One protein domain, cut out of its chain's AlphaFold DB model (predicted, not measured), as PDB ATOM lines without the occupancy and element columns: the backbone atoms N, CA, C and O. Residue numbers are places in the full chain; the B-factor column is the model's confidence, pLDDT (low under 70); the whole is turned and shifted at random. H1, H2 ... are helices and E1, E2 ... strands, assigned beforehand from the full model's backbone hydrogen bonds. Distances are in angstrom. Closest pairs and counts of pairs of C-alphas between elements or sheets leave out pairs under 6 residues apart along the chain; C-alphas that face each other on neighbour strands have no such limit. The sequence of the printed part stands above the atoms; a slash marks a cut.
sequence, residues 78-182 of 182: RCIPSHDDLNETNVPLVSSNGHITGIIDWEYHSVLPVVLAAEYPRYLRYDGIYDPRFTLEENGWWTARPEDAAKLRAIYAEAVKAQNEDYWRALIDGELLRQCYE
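What this domain is: This is residues 78 to 182 of the 182 residues of an uncharacterized protein of Ganoderma sinense ZZ0214-1 (UniProt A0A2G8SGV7). One long helix, H2, folds back into the shorter H3 as a helical hairpin along one side of a loop-rich, rounded body, while a small two-stranded sheet, E1 and E3, lies across from H2 with the short helices H1 and H4 nearby. The long stretch of residues 118 to 145 passes through the middle and loops out so that residues 133 to 139 stick out, and E2, paired with residues 93 to 94, makes a small outlying corner. The printed part has 105 residues, with the named elements in the order E1, E2, E3, H1, H2, H3, H4; the sheet's order is E1 - E3, antiparallel. The class is mixed, helices and strands, with 46 residues, under half, in named elements. The whole is compact, with a radius of gyration of the C-alphas of 14.1 A and spans of 35 by 33 by 30 A.

Where its parts are: Find C-alpha 79 at (24.710, -9.643, 16.386), where E1 begins; it runs through residues 79 to 82, 9.1 A. E2 is residues 100 to 102, 5.8 A, and E3 residues 110 to 113, 9.9 A. H1 follows at once as residues 114 to 117, 4.9 A. Look next at C-alpha 146 at (-4.315, 1.086, 13.210); from there H2 runs 25.5 A to residue 163. H3 is residues 165 to 173, 11.9 A, and H4 residues 175 to 178, 5.4 A, ending at C-alpha 178 at (15.275, 1.212, 13.346).

How they stand to each other: Begin at E1 and E3, antiparallel at 137 degrees, where N 80 and O 112 are 2.8 A apart and N 110 and O 82 are 2.9 A apart, both within hydrogen-bond range. E2 pairs with no named strand, but residues 93 to 94 pair with it, antiparallel. From E1 look to H1: the closest C-alphas, of Ser 82 and Ala 117, are 5.5 A apart. H1 and H3 touch, closest at the C-alphas of Val 115 and Ala 170, 4.7 A. H1 and H4 only just touch, with 3 pairs of C-alphas within 8 A, the closest those of Leu 116 and Arg 178, 5.8 A. H2 and H3 form a hairpin: they touch through residues 157 to 161 of H2 alone, closest at the C-alphas of Lys 161 and Trp 168, 5.0 A, and run opposite ways at a shallow tilt of 34.5 degrees, only just short of steep. H3 and H4 meet only through their link. Among the pairs that are apart are H2 and H4, and E2 and H2. In H2 and H3 every O i to N i+4 pair is within hydrogen-bond range; H1 and H4 are too short for such a pair.

The domain as a whole: The two C-alphas farthest apart, those of Ser 96 and Cys 180, are 39.8 A apart. The printed part has no cut and ends at residue 182, the chain's last. Two links are long: E1 to E2, with 17 residues, and H1 to H2, with 28. The mean pLDDT of the printed part is 84.4; look for values under 70 at residue 92, residues 135 to 141 and residues 181 to 182.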
ATOM      1  N   ARG A  78      25.039  -7.570  20.576       88.19
ATOM      2  CA  ARG A  78      25.245  -8.921  20.073       88.19
ATOM      3  C   ARG A  78      24.556  -9.028  18.718       88.19
ATOM      4  O   ARG A  78      23.357  -8.792  18.626       88.19
ATOM      5  N   CYS A  79      25.302  -9.393  17.688       90.88
ATOM      6  CA  CYS A  79      24.710  -9.643  16.386       90.88
ATOM      7  C   CYS A  79      23.913 -10.953  16.406       90.88
ATOM      8  O   CYS A  79      24.381 -11.954  16.957       90.88
ATOM      9  N   ILE A  80      22.717 -10.932  15.830       91.50
ATOM     10  CA  ILE A  80      21.837 -12.088  15.665       91.50
ATOM     11  C   ILE A  80      21.315 -12.136  14.224       91.50
ATOM     12  O   ILE A  80      21.257 -11.088  13.578       91.50
ATOM     13  N   PRO A  81      20.939 -13.321  13.714       92.88
ATOM     14  CA  PRO A  81      20.204 -13.416  12.461       92.88
ATOM     15  C   PRO A  81      18.871 -12.664  12.557       92.88
ATOM     16  O   PRO A  81      18.125 -12.858  13.519       92.88
ATOM     17  N   SER A  82      18.597 -11.824  11.567       92.25
ATOM     18  CA  SER A  82      17.334 -11.122  11.337       92.25
ATOM     19  C   SER A  82      16.752 -11.623  10.021       92.25
ATOM     20  O   SER A  82      17.504 -11.841   9.080       92.25
ATOM     21  N   HIS A  83      15.444 -11.856   9.955       91.38
ATOM     22  CA  HIS A  83      14.818 -12.425   8.759       91.38
ATOM     23  C   HIS A  83      14.704 -11.415   7.609       91.38
ATOM     24  O   HIS A  83      14.689 -11.813   6.452       91.38
ATOM     25  N   ASP A  84      14.569 -10.127   7.932       88.19
ATOM     26  CA  ASP A  84      14.377  -8.982   7.025       88.19
ATOM     27  C   ASP A  84      13.203  -9.076   6.035       88.19
ATOM     28  O   ASP A  84      12.935  -8.124   5.311       88.19
ATOM     29  N   ASP A  85      12.445 -10.170   6.041       87.62
ATOM     30  CA  ASP A  85      11.145 -10.283   5.376       87.62
ATOM     31  C   ASP A  85      10.148 -11.152   6.159       87.62
ATOM     32  O   ASP A  85       9.555 -12.100   5.651       87.62
ATOM     33  N   LEU A  86      10.014 -10.898   7.464       85.12
ATOM     34  CA  LEU A  86       9.094 -11.666   8.303       85.12
ATOM     35  C   LEU A  86       7.657 -11.138   8.166       85.12
ATOM     36  O   LEU A  86       7.234 -10.237   8.898       85.12
ATOM     37  N   ASN A  87       6.908 -11.721   7.236       82.19
ATOM     38  CA  ASN A  87       5.484 -11.470   7.004       82.19
ATOM     39  C   ASN A  87       4.656 -12.759   7.216       82.19
ATOM     40  O   ASN A  87       5.200 -13.835   7.469       82.19
ATOM     41  N   GLU A  88       3.330 -12.665   7.147       77.56
ATOM     42  CA  GLU A  88       2.408 -13.782   7.371       77.56
ATOM     43  C   GLU A  88       2.571 -14.949   6.387       77.56
ATOM     44  O   GLU A  88       2.267 -16.086   6.753       77.56
ATOM     45  N   THR A  89       3.085 -14.713   5.174       83.38
ATOM     46  CA  THR A  89       3.357 -15.790   4.212       83.38
ATOM     47  C   THR A  89       4.634 -16.555   4.560       83.38
ATOM     48  O   THR A  89       4.743 -17.737   4.236       83.38
ATOM     49  N   ASN A  90       5.539 -15.926   5.318       84.81
ATOM     50  CA  ASN A  90       6.824 -16.490   5.742       84.81
ATOM     51  C   ASN A  90       6.781 -17.117   7.154       84.81
ATOM     52  O   ASN A  90       7.784 -17.644   7.648       84.81
ATOM     53  N   VAL A  91       5.591 -17.192   7.773       79.12
ATOM     54  CA  VAL A  91       5.310 -17.983   8.993       79.12
ATOM     55  C   VAL A  91       4.424 -19.208   8.669       79.12
ATOM     56  O   VAL A  91       3.298 -19.317   9.158       79.12
ATOM     57  N   PRO A  92       4.870 -20.167   7.838       63.97
ATOM     58  CA  PRO A  92       3.981 -21.179   7.261       63.97
ATOM     59  C   PRO A  92       3.805 -22.421   8.138       63.97
ATOM     60  O   PRO A  92       2.929 -23.244   7.873       63.97
ATOM     61  N   LEU A  93       4.663 -22.628   9.141       72.50
ATOM     62  CA  LEU A  93       4.651 -23.871   9.899       72.50
ATOM     63  C   LEU A  93       3.860 -23.657  11.183       72.50
ATOM     64  O   LEU A  93       4.386 -23.144  12.167       72.50
ATOM     65  N   VAL A  94       2.595 -24.070  11.160       81.19
ATOM     66  CA  VAL A  94       1.712 -24.101  12.326       81.19
ATOM     67  C   VAL A  94       1.343 -25.555  12.614       81.19
ATOM     68  O   VAL A  94       0.840 -26.270  11.749       81.19
ATOM     69  N   SER A  95       1.618 -26.019  13.830       84.81
ATOM     70  CA  SER A  95       1.222 -27.352  14.298       84.81
ATOM     71  C   SER A  95      -0.300 -27.516  14.329       84.81
ATOM     72  O   SER A  95      -1.050 -26.541  14.355       84.81
ATOM     73  N   SER A  96      -0.773 -28.760  14.463       88.69
ATOM     74  CA  SER A  96      -2.201 -29.069  14.647       88.69
ATOM     75  C   SER A  96      -2.851 -28.356  15.841       88.69
ATOM     76  O   SER A  96      -4.070 -28.241  15.892       88.69
ATOM     77  N   ASN A  97      -2.045 -27.882  16.796       88.81
ATOM     78  CA  ASN A  97      -2.497 -27.193  18.003       88.81
ATOM     79  C   ASN A  97      -2.382 -25.661  17.892       88.81
ATOM     80  O   ASN A  97      -2.560 -24.966  18.886       88.81
ATOM     81  N   GLY A  98      -2.044 -25.125  16.715       82.56
ATOM     82  CA  GLY A  98      -1.928 -23.682  16.496       82.56
ATOM     83  C   GLY A  98      -0.584 -23.069  16.903       82.56
ATOM     84  O   GLY A  98      -0.435 -21.853  16.842       82.56
ATOM     85  N   HIS A  99       0.411 -23.864  17.311       83.44
ATOM     86  CA  HIS A  99       1.750 -23.341  17.615       83.44
ATOM     87  C   HIS A  99       2.585 -23.157  16.353       83.44
ATOM     88  O   HIS A  99       2.642 -24.075  15.538       83.44
ATOM     89  N   ILE A 100       3.301 -22.037  16.259       83.62
ATOM     90  CA  ILE A 100       4.314 -21.810  15.225       83.62
ATOM     91  C   ILE A 100       5.481 -22.777  15.466       83.62
ATOM     92  O   ILE A 100       6.092 -22.769  16.534       83.62
ATOM     93  N   THR A 101       5.780 -23.624  14.487       87.44
ATOM     94  CA  THR A 101       6.857 -24.624  14.538       87.44
ATOM     95  C   THR A 101       8.079 -24.234  13.715       87.44
ATOM     96  O   THR A 101       9.110 -24.892  13.823       87.44
ATOM     97  N   GLY A 102       8.000 -23.177  12.906       86.44
ATOM     98  CA  GLY A 102       9.147 -22.672  12.162       86.44
ATOM     99  C   GLY A 102       8.826 -21.494  11.250       86.44
ATOM    100  O   GLY A 102       7.667 -21.209  10.954       86.44
ATOM    101  N   ILE A 103       9.900 -20.835  10.827       89.50
ATOM    102  CA  ILE A 103       9.930 -19.689   9.914       89.50
ATOM    103  C   ILE A 103      10.691 -20.145   8.665       89.50
ATOM    104  O   ILE A 103      11.738 -20.787   8.808       89.50
ATOM    105  N   ILE A 104      10.171 -19.851   7.474       91.69
ATOM    106  CA  ILE A 104      10.809 -20.199   6.192       91.69
ATOM    107  C   ILE A 104      11.261 -18.939   5.469       91.69
ATOM    108  O   ILE A 104      10.901 -17.854   5.886       91.69
ATOM    109  N   ASP A 105      11.929 -19.129   4.333       90.81
ATOM    110  CA  ASP A 105      12.251 -18.060   3.385       90.81
ATOM    111  C   ASP A 105      13.278 -17.043   3.903       90.81
ATOM    112  O   ASP A 105      13.132 -15.827   3.836       90.81
ATOM    113  N   TRP A 106      14.379 -17.582   4.424       92.56
ATOM    114  CA  TRP A 106      15.498 -16.816   4.971       92.56
ATOM    115  C   TRP A 106      16.400 -16.195   3.890       92.56
ATOM    116  O   TRP A 106      17.553 -15.879   4.178       92.56
ATOM    117  N   GLU A 107      15.968 -16.057   2.637       94.06
ATOM    118  CA  GLU A 107      16.863 -15.607   1.561       94.06
ATOM    119  C   GLU A 107      17.333 -14.153   1.728       94.06
ATOM    120  O   GLU A 107      18.460 -13.825   1.355       94.06
ATOM    121  N   TYR A 108      16.525 -13.319   2.389       90.31
ATOM    122  CA  TYR A 108      16.837 -11.917   2.675       90.31
ATOM    123  C   TYR A 108      17.482 -11.678   4.042       90.31
ATOM    124  O   TYR A 108      17.697 -10.530   4.413       90.31
ATOM    125  N   HIS A 109      17.812 -12.731   4.795       94.06
ATOM    126  CA  HIS A 109      18.285 -12.565   6.165       94.06
ATOM    127  C   HIS A 109      19.558 -11.712   6.263       94.06
ATOM    128  O   HIS A 109      20.485 -11.821   5.456       94.06
ATOM    129  N   SER A 110      19.657 -10.933   7.334       93.19
ATOM    130  CA  SER A 110      20.867 -10.198   7.690       93.19
ATOM    131  C   SER A 110      21.361 -10.567   9.085       93.19
ATOM    132  O   SER A 110      20.764 -11.353   9.823       93.19
ATOM    133  N   VAL A 111      22.519 -10.019   9.447       94.12
ATOM    134  CA  VAL A 111      23.116 -10.178  10.771       94.12
ATOM    135  C   VAL A 111      23.197  -8.802  11.412       94.12
ATOM    136  O   VAL A 111      24.091  -8.011  11.107       94.12
ATOM    137  N   LEU A 112      22.260  -8.521  12.317       91.38
ATOM    138  CA  LEU A 112      22.100  -7.209  12.938       91.38
ATOM    139  C   LEU A 112      22.317  -7.288  14.451       91.38
ATOM    140  O   LEU A 112      22.001  -8.302  15.077       91.38
ATOM    141  N   PRO A 113      22.824  -6.217  15.087       90.75
ATOM    142  CA  PRO A 113      22.742  -6.061  16.535       90.75
ATOM    143  C   PRO A 113      21.311  -6.288  17.041       90.75
ATOM    144  O   PRO A 113      20.370  -5.818  16.404       90.75
ATOM    145  N   VAL A 114      21.131  -6.924  18.208       91.12
ATOM    146  CA  VAL A 114      19.792  -7.186  18.789       91.12
ATOM    147  C   VAL A 114      18.915  -5.933  18.815       91.12
ATOM    148  O   VAL A 114      17.728  -6.019  18.544       91.12
ATOM    149  N   VAL A 115      19.480  -4.759  19.110       89.38
ATOM    150  CA  VAL A 115      18.717  -3.497  19.142       89.38
ATOM    151  C   VAL A 115      18.101  -3.107  17.787       89.38
ATOM    152  O   VAL A 115      17.077  -2.429  17.759       89.38
ATOM    153  N   LEU A 116      18.697  -3.546  16.677       89.12
ATOM    154  CA  LEU A 116      18.166  -3.351  15.327       89.12
ATOM    155  C   LEU A 116      17.300  -4.534  14.878       89.12
ATOM    156  O   LEU A 116      16.284  -4.310  14.243       89.12
ATOM    157  N   ALA A 117      17.650  -5.764  15.262       91.19
ATOM    158  CA  ALA A 117      16.895  -6.967  14.898       91.19
ATOM    159  C   ALA A 117      15.587  -7.156  15.692       91.19
ATOM    160  O   ALA A 117      14.677  -7.844  15.243       91.19
ATOM    161  N   ALA A 118      15.494  -6.615  16.913       92.31
ATOM    162  CA  ALA A 118      14.325  -6.790  17.767       92.31
ATOM    163  C   ALA A 118      13.189  -5.870  17.315       92.31
ATOM    164  O   ALA A 118      13.067  -4.749  17.804       92.31
ATOM    165  N   GLU A 119      12.348  -6.346  16.404       91.12
ATOM    166  CA  GLU A 119      11.230  -5.584  15.848       91.12
ATOM    167  C   GLU A 119       9.862  -6.241  16.087       91.12
ATOM    168  O   GLU A 119       9.744  -7.388  16.538       91.12
ATOM    169  N   TYR A 120       8.806  -5.465  15.832       89.94
ATOM    170  CA  TYR A 120       7.451  -5.994  15.720       89.94
ATOM    171  C   TYR A 120       7.282  -6.649  14.342       89.94
ATOM    172  O   TYR A 120       7.855  -6.147  13.376       89.94
ATOM    173  N   PRO A 121       6.457  -7.702  14.213       84.88
ATOM    174  CA  PRO A 121       6.080  -8.227  12.904       84.88
ATOM    175  C   PRO A 121       5.544  -7.118  11.990       84.88
ATOM    176  O   PRO A 121       4.779  -6.267  12.457       84.88
ATOM    177  N   ARG A 122       5.912  -7.139  10.703       81.19
ATOM    178  CA  ARG A 122       5.603  -6.064   9.736       81.19
ATOM    179  C   ARG A 122       4.123  -5.692   9.691       81.19
ATOM    180  O   ARG A 122       3.785  -4.516   9.735       81.19
ATOM    181  N   TYR A 123       3.241  -6.684   9.729       77.12
ATOM    182  CA  TYR A 123       1.790  -6.489   9.700       77.12
ATOM    183  C   TYR A 123       1.201  -5.814  10.958       77.12
ATOM    184  O   TYR A 123       0.023  -5.452  10.982       77.12
ATOM    185  N   LEU A 124       1.997  -5.636  12.021       84.50
ATOM    186  CA  LEU A 124       1.643  -4.846  13.208       84.50
ATOM    187  C   LEU A 124       2.277  -3.448  13.206       84.50
ATOM    188  O   LEU A 124       1.988  -2.660  14.112       84.50
ATOM    189  N   ARG A 125       3.150  -3.132  12.243       83.31
ATOM    190  CA  ARG A 125       3.884  -1.865  12.180       83.31
ATOM    191  C   ARG A 125       3.091  -0.807  11.413       83.31
ATOM    192  O   ARG A 125       2.482  -1.071  10.385       83.31
ATOM    193  N   TYR A 126       3.103   0.400  11.969       82.38
ATOM    194  CA  TYR A 126       2.445   1.609  11.453       82.38
ATOM    195  C   TYR A 126       3.369   2.817  11.642       82.38
ATOM    196  O   TYR A 126       2.933   3.924  11.950       82.38
ATOM    197  N   ASP A 127       4.672   2.575  11.581       80.38
ATOM    198  CA  ASP A 127       5.719   3.543  11.860       80.38
ATOM    199  C   ASP A 127       6.742   3.582  10.721       80.38
ATOM    200  O   ASP A 127       6.845   2.642   9.933       80.38
ATOM    201  N   GLY A 128       7.491   4.684  10.622       78.12
ATOM    202  CA  GLY A 128       8.493   4.870   9.569       78.12
ATOM    203  C   GLY A 128       7.898   4.707   8.168       78.12
ATOM    204  O   GLY A 128       6.855   5.284   7.861       78.12
ATOM    205  N   ILE A 129       8.550   3.894   7.337       75.25
ATOM    206  CA  ILE A 129       8.109   3.592   5.967       75.25
ATOM    207  C   ILE A 129       6.815   2.760   5.902       75.25
ATOM    208  O   ILE A 129       6.198   2.690   4.845       75.25
ATOM    209  N   TYR A 130       6.386   2.155   7.016       76.19
ATOM    210  CA  TYR A 130       5.170   1.334   7.109       76.19
ATOM    211  C   TYR A 130       3.933   2.133   7.543       76.19
ATOM    212  O   TYR A 130       2.854   1.565   7.715       76.19
ATOM    213  N   ASP A 131       4.063   3.441   7.771       79.12
ATOM    214  CA  ASP A 131       2.919   4.305   8.052       79.12
ATOM    215  C   ASP A 131       2.147   4.592   6.746       79.12
ATOM    216  O   ASP A 131       2.751   5.085   5.786       79.12
ATOM    217  N   PRO A 132       0.818   4.368   6.701       77.75
ATOM    218  CA  PRO A 132      -0.004   4.603   5.512       77.75
ATOM    219  C   PRO A 132       0.113   6.011   4.913       77.75
ATOM    220  O   PRO A 132      -0.217   6.226   3.751       77.75
ATOM    221  N   ARG A 133       0.560   6.999   5.699       78.25
ATOM    222  CA  ARG A 133       0.778   8.376   5.233       78.25
ATOM    223  C   ARG A 133       1.981   8.518   4.300       78.25
ATOM    224  O   ARG A 133       2.042   9.505   3.570       78.25
ATOM    225  N   PHE A 134       2.941   7.595   4.357       75.44
ATOM    226  CA  PHE A 134       4.194   7.654   3.596       75.44
ATOM    227  C   PHE A 134       4.299   6.571   2.514       75.44
ATOM    228  O   PHE A 134       5.190   6.644   1.669       75.44
ATOM    229  N   THR A 135       3.389   5.596   2.491       69.06
ATOM    230  CA  THR A 135       3.350   4.556   1.456       69.06
ATOM    231  C   THR A 135       2.673   5.075   0.188       69.06
ATOM    232  O   THR A 135       1.541   5.556   0.237       69.06
ATOM    233  N   LEU A 136       3.344   4.950  -0.961       62.19
ATOM    234  CA  LEU A 136       2.822   5.381  -2.267       62.19
ATOM    235  C   LEU A 136       1.832   4.386  -2.900       62.19
ATOM    236  O   LEU A 136       1.198   4.723  -3.898       62.19
ATOM    237  N   GLU A 137       1.691   3.182  -2.343       55.50
ATOM    238  CA  GLU A 137       0.869   2.112  -2.909       55.50
ATOM    239  C   GLU A 137      -0.276   1.704  -1.973       55.50
ATOM    240  O   GLU A 137      -0.105   1.621  -0.759       55.50
ATOM    241  N   GLU A 138      -1.420   1.338  -2.560       53.44
ATOM    242  CA  GLU A 138      -2.558   0.676  -1.889       53.44
ATOM    243  C   GLU A 138      -2.214  -0.743  -1.369       53.44
ATOM    244  O   GLU A 138      -3.078  -1.448  -0.852       53.44
ATOM    245  N   ASN A 139      -0.947  -1.157  -1.478       52.31
ATOM    246  CA  ASN A 139      -0.436  -2.501  -1.206       52.31
ATOM    247  C   ASN A 139       0.102  -2.683   0.218       52.31
ATOM    248  O   ASN A 139       0.854  -3.623   0.468       52.31
ATOM    249  N   GLY A 140      -0.201  -1.790   1.160       57.31
ATOM    250  CA  GLY A 140       0.289  -1.988   2.518       57.31
ATOM    251  C   GLY A 140      -0.332  -3.238   3.137       57.31
ATOM    252  O   GLY A 140      -1.552  -3.363   3.253       57.31
ATOM    253  N   TRP A 141       0.537  -4.171   3.517       62.62
ATOM    254  CA  TRP A 141       0.222  -5.474   4.099       62.62
ATOM    255  C   TRP A 141      -0.219  -5.318   5.562       62.62
ATOM    256  O   TRP A 141       0.347  -5.900   6.487       62.62
ATOM    257  N   TRP A 142      -1.208  -4.459   5.801       71.81
ATOM    258  CA  TRP A 142      -1.784  -4.261   7.118       71.81
ATOM    259  C   TRP A 142      -2.954  -5.219   7.298       71.81
ATOM    260  O   TRP A 142      -4.063  -4.991   6.816       71.81
ATOM    261  N   THR A 143      -2.725  -6.299   8.038       72.44
ATOM    262  CA  THR A 143      -3.791  -7.255   8.374       72.44
ATOM    263  C   THR A 143      -4.747  -6.741   9.455       72.44
ATOM    264  O   THR A 143      -5.782  -7.357   9.705       72.44
ATOM    265  N   ALA A 144      -4.415  -5.636  10.127       77.75
ATOM    266  CA  ALA A 144      -5.217  -5.027  11.187       77.75
ATOM    267  C   ALA A 144      -5.599  -3.581  10.831       77.75
ATOM    268  O   ALA A 144      -5.080  -3.012   9.882       77.75
ATOM    269  N   ARG A 145      -6.520  -2.973  11.587       83.38
ATOM    270  CA  ARG A 145      -6.701  -1.509  11.590       83.38
ATOM    271  C   ARG A 145      -5.657  -0.866  12.511       83.38
ATOM    272  O   ARG A 145      -5.234  -1.543  13.450       83.38
ATOM    273  N   PRO A 146      -5.294   0.421  12.343       84.81
ATOM    274  CA  PRO A 146      -4.315   1.086  13.210       84.81
ATOM    275  C   PRO A 146      -4.621   0.944  14.711       84.81
ATOM    276  O   PRO A 146      -3.724   0.694  15.518       84.81
ATOM    277  N   GLU A 147      -5.897   1.038  15.099       87.25
ATOM    278  CA  GLU A 147      -6.325   0.912  16.496       87.25
ATOM    279  C   GLU A 147      -6.130  -0.508  17.037       87.25
ATOM    280  O   GLU A 147      -5.800  -0.695  18.210       87.25
ATOM    281  N   ASP A 148      -6.337  -1.514  16.192       88.50
ATOM    282  CA  ASP A 148      -6.172  -2.915  16.565       88.50
ATOM    283  C   ASP A 148      -4.697  -3.313  16.550       88.50
ATOM    284  O   ASP A 148      -4.246  -4.002  17.462       88.50
ATOM    285  N   ALA A 149      -3.911  -2.789  15.610       87.44
ATOM    286  CA  ALA A 149      -2.465  -2.946  15.590       87.44
ATOM    287  C   ALA A 149      -1.818  -2.368  16.854       87.44
ATOM    288  O   ALA A 149      -0.975  -3.024  17.460       87.44
ATOM    289  N   ALA A 150      -2.264  -1.200  17.331       89.12
ATOM    290  CA  ALA A 150      -1.785  -0.634  18.593       89.12
ATOM    291  C   ALA A 150      -2.041  -1.574  19.788       89.12
ATOM    292  O   ALA A 150      -1.149  -1.793  20.613       89.12
ATOM    293  N   LYS A 151      -3.233  -2.185  19.864       91.94
ATOM    294  CA  LYS A 151      -3.562  -3.177  20.905       91.94
ATOM    295  C   LYS A 151      -2.716  -4.443  20.765       91.94
ATOM    296  O   LYS A 151      -2.188  -4.937  21.758       91.94
ATOM    297  N   LEU A 152      -2.562  -4.956  19.546       90.62
ATOM    298  CA  LEU A 152      -1.782  -6.161  19.262       90.62
ATOM    299  C   LEU A 152      -0.293  -5.955  19.559       90.62
ATOM    300  O   LEU A 152       0.325  -6.836  20.150       90.62
ATOM    301  N   ARG A 153       0.274  -4.780  19.255       91.81
ATOM    302  CA  ARG A 153       1.642  -4.407  19.649       91.81
ATOM    303  C   ARG A 153       1.812  -4.408  21.162       91.81
ATOM    304  O   ARG A 153       2.815  -4.921  21.648       91.81
ATOM    305  N   ALA A 154       0.840  -3.884  21.909       92.69
ATOM    306  CA  ALA A 154       0.889  -3.915  23.369       92.69
ATOM    307  C   ALA A 154       0.876  -5.360  23.904       92.69
ATOM    308  O   ALA A 154       1.703  -5.709  24.745       92.69
ATOM    309  N   ILE A 155       0.001  -6.217  23.368       94.25
ATOM    310  CA  ILE A 155      -0.057  -7.645  23.729       94.25
ATOM    311  C   ILE A 155       1.265  -8.346  23.393       94.25
ATOM    312  O   ILE A 155       1.804  -9.074  24.225       94.25
ATOM    313  N   TYR A 156       1.810  -8.101  22.200       92.44
ATOM    314  CA  TYR A 156       3.090  -8.650  21.767       92.44
ATOM    315  C   TYR A 156       4.227  -8.213  22.694       92.44
ATOM    316  O   TYR A 156       4.993  -9.050  23.161       92.44
ATOM    317  N   ALA A 157       4.312  -6.920  23.018       94.06
ATOM    318  CA  ALA A 157       5.342  -6.389  23.903       94.06
ATOM    319  C   ALA A 157       5.294  -7.041  25.294       94.06
ATOM    320  O   ALA A 157       6.338  -7.435  25.812       94.06
ATOM    321  N   GLU A 158       4.105  -7.214  25.876       96.19
ATOM    322  CA  GLU A 158       3.950  -7.897  27.167       96.19
ATOM    323  C   GLU A 158       4.305  -9.390  27.082       96.19
ATOM    324  O   GLU A 158       5.010  -9.906  27.951       96.19
ATOM    325  N   ALA A 159       3.900 -10.080  26.012       93.94
ATOM    326  CA  ALA A 159       4.259 -11.482  25.792       93.94
ATOM    327  C   ALA A 159       5.778 -11.672  25.644       93.94
ATOM    328  O   ALA A 159       6.355 -12.591  26.226       93.94
ATOM    329  N   VAL A 160       6.435 -10.780  24.903       93.88
ATOM    330  CA  VAL A 160       7.891 -10.763  24.736       93.88
ATOM    331  C   VAL A 160       8.582 -10.458  26.060       93.88
ATOM    332  O   VAL A 160       9.538 -11.142  26.413       93.88
ATOM    333  N   LYS A 161       8.085  -9.489  26.836       95.69
ATOM    334  CA  LYS A 161       8.628  -9.141  28.155       95.69
ATOM    335  C   LYS A 161       8.579 -10.312  29.128       95.69
ATOM    336  O   LYS A 161       9.548 -10.534  29.849       95.69
ATOM    337  N   ALA A 162       7.479 -11.063  29.127       95.75
ATOM    338  CA  ALA A 162       7.320 -12.249  29.962       95.75
ATOM    339  C   ALA A 162       8.300 -13.377  29.586       95.75
ATOM    340  O   ALA A 162       8.712 -14.138  30.457       95.75
ATOM    341  N   GLN A 163       8.684 -13.482  28.310       93.94
ATOM    342  CA  GLN A 163       9.624 -14.500  27.827       93.94
ATOM    343  C   GLN A 163      11.089 -14.081  27.974       93.94
ATOM    344  O   GLN A 163      11.933 -14.880  28.379       93.94
ATOM    345  N   ASN A 164      11.412 -12.842  27.606       92.56
ATOM    346  CA  ASN A 164      12.769 -12.320  27.593       92.56
ATOM    347  C   ASN A 164      12.769 -10.795  27.767       92.56
ATOM    348  O   ASN A 164      12.558 -10.030  26.822       92.56
ATOM    349  N   GLU A 165      13.074 -10.350  28.985       92.19
ATOM    350  CA  GLU A 165      13.105  -8.928  29.322       92.19
ATOM    351  C   GLU A 165      14.179  -8.153  28.538       92.19
ATOM    352  O   GLU A 165      13.956  -7.002  28.166       92.19
ATOM    353  N   ASP A 166      15.333  -8.762  28.249       90.12
ATOM    354  CA  ASP A 166      16.396  -8.104  27.481       90.12
ATOM    355  C   ASP A 166      15.980  -7.871  26.027       90.12
ATOM    356  O   ASP A 166      16.235  -6.795  25.485       90.12
ATOM    357  N   TYR A 167      15.303  -8.844  25.412       90.81
ATOM    358  CA  TYR A 167      14.745  -8.677  24.071       90.81
ATOM    359  C   TYR A 167      13.643  -7.616  24.071       90.81
ATOM    360  O   TYR A 167      13.637  -6.749  23.205       90.81
ATOM    361  N   TRP A 168      12.742  -7.632  25.060       94.19
ATOM    362  CA  TRP A 168      11.713  -6.599  25.191       94.19
ATOM    363  C   TRP A 168      12.318  -5.196  25.310       94.19
ATOM    364  O   TRP A 168      11.874  -4.271  24.635       94.19
ATOM    365  N   ARG A 169      13.365  -5.021  26.123       91.00
ATOM    366  CA  ARG A 169      14.046  -3.723  26.221       91.00
ATOM    367  C   ARG A 169      14.690  -3.332  24.894       91.00
ATOM    368  O   ARG A 169      14.528  -2.192  24.483       91.00
ATOM    369  N   ALA A 170      15.351  -4.256  24.194       91.06
ATOM    370  CA  ALA A 170      15.907  -3.988  22.866       91.06
ATOM    371  C   ALA A 170      14.820  -3.593  21.844       91.06
ATOM    372  O   ALA A 170      15.024  -2.665  21.060       91.06
ATOM    373  N   LEU A 171      13.649  -4.237  21.907       92.00
ATOM    374  CA  LEU A 171      12.471  -3.900  21.110       92.00
ATOM    375  C   LEU A 171      12.009  -2.463  21.390       92.00
ATOM    376  O   LEU A 171      11.872  -1.678  20.459       92.00
ATOM    377  N   ILE A 172      11.815  -2.073  22.650       90.50
ATOM    378  CA  ILE A 172      11.327  -0.724  22.988       90.50
ATOM    379  C   ILE A 172      12.397   0.353  22.757       90.50
ATOM    380  O   ILE A 172      12.135   1.406  22.170       90.50
ATOM    381  N   ASP A 173      13.621   0.107  23.208       86.50
ATOM    382  CA  ASP A 173      14.689   1.097  23.166       86.50
ATOM    383  C   ASP A 173      15.211   1.328  21.742       86.50
ATOM    384  O   ASP A 173      15.551   2.468  21.393       86.50
ATOM    385  N   GLY A 174      15.230   0.272  20.927       87.00
ATOM    386  CA  GLY A 174      15.703   0.278  19.546       87.00
ATOM    387  C   GLY A 174      14.741   0.878  18.523       87.00
ATOM    388  O   GLY A 174      15.157   1.105  17.394       87.00
ATOM    389  N   GLU A 175      13.499   1.201  18.893       86.12
ATOM    390  CA  GLU A 175      12.477   1.700  17.953       86.12
ATOM    391  C   GLU A 175      12.962   2.891  17.120       86.12
ATOM    392  O   GLU A 175      12.961   2.852  15.894       86.12
ATOM    393  N   LEU A 176      13.470   3.931  17.789       79.06
ATOM    394  CA  LEU A 176      13.982   5.121  17.103       79.06
ATOM    395  C   LEU A 176      15.218   4.821  16.248       79.06
ATOM    396  O   LEU A 176      15.467   5.526  15.282       79.06
ATOM    397  N   LEU A 177      16.009   3.807  16.614       79.38
ATOM    398  CA  LEU A 177      17.183   3.419  15.833       79.38
ATOM    399  C   LEU A 177      16.785   2.766  14.517       79.38
ATOM    400  O   LEU A 177      17.371   3.091  13.490       79.38
ATOM    401  N   ARG A 178      15.779   1.887  14.546       84.88
ATOM    402  CA  ARG A 178      15.275   1.212  13.346       84.88
ATOM    403  C   ARG A 178      14.656   2.192  12.355       84.88
ATOM    404  O   ARG A 178      14.959   2.111  11.176       84.88
ATOM    405  N   GLN A 179      13.933   3.201  12.840       77.75
ATOM    406  CA  GLN A 179      13.356   4.257  11.992       77.75
ATOM    407  C   GLN A 179      14.391   5.130  11.258       77.75
ATOM    408  O   GLN A 179      14.018   5.888  10.372       77.75
ATOM    409  N   CYS A 180      15.671   5.081  11.640       72.25
ATOM    410  CA  CYS A 180      16.753   5.741  10.901       72.25
ATOM    411  C   CYS A 180      17.576   4.784  10.036       72.25
ATOM    412  O   CYS A 180      18.451   5.244   9.304       72.25
ATOM    413  N   TYR A 181      17.375   3.481  10.203       69.38
ATOM    414  CA  TYR A 181      18.078   2.443   9.463       69.38
ATOM    415  C   TYR A 181      17.308   2.025   8.202       69.38
ATOM    416  O   TYR A 181      17.940   1.784   7.177       69.38
ATOM    417  N   GLU A 182      15.978   1.949   8.310       65.38
ATOM    418  CA  GLU A 182      15.018   1.638   7.237       65.38
ATOM    419  C   GLU A 182      14.747   2.840   6.322       65.38
ATOM    420  O   GLU A 182      14.644   2.619   5.096       65.38
TER     421      GLU A 182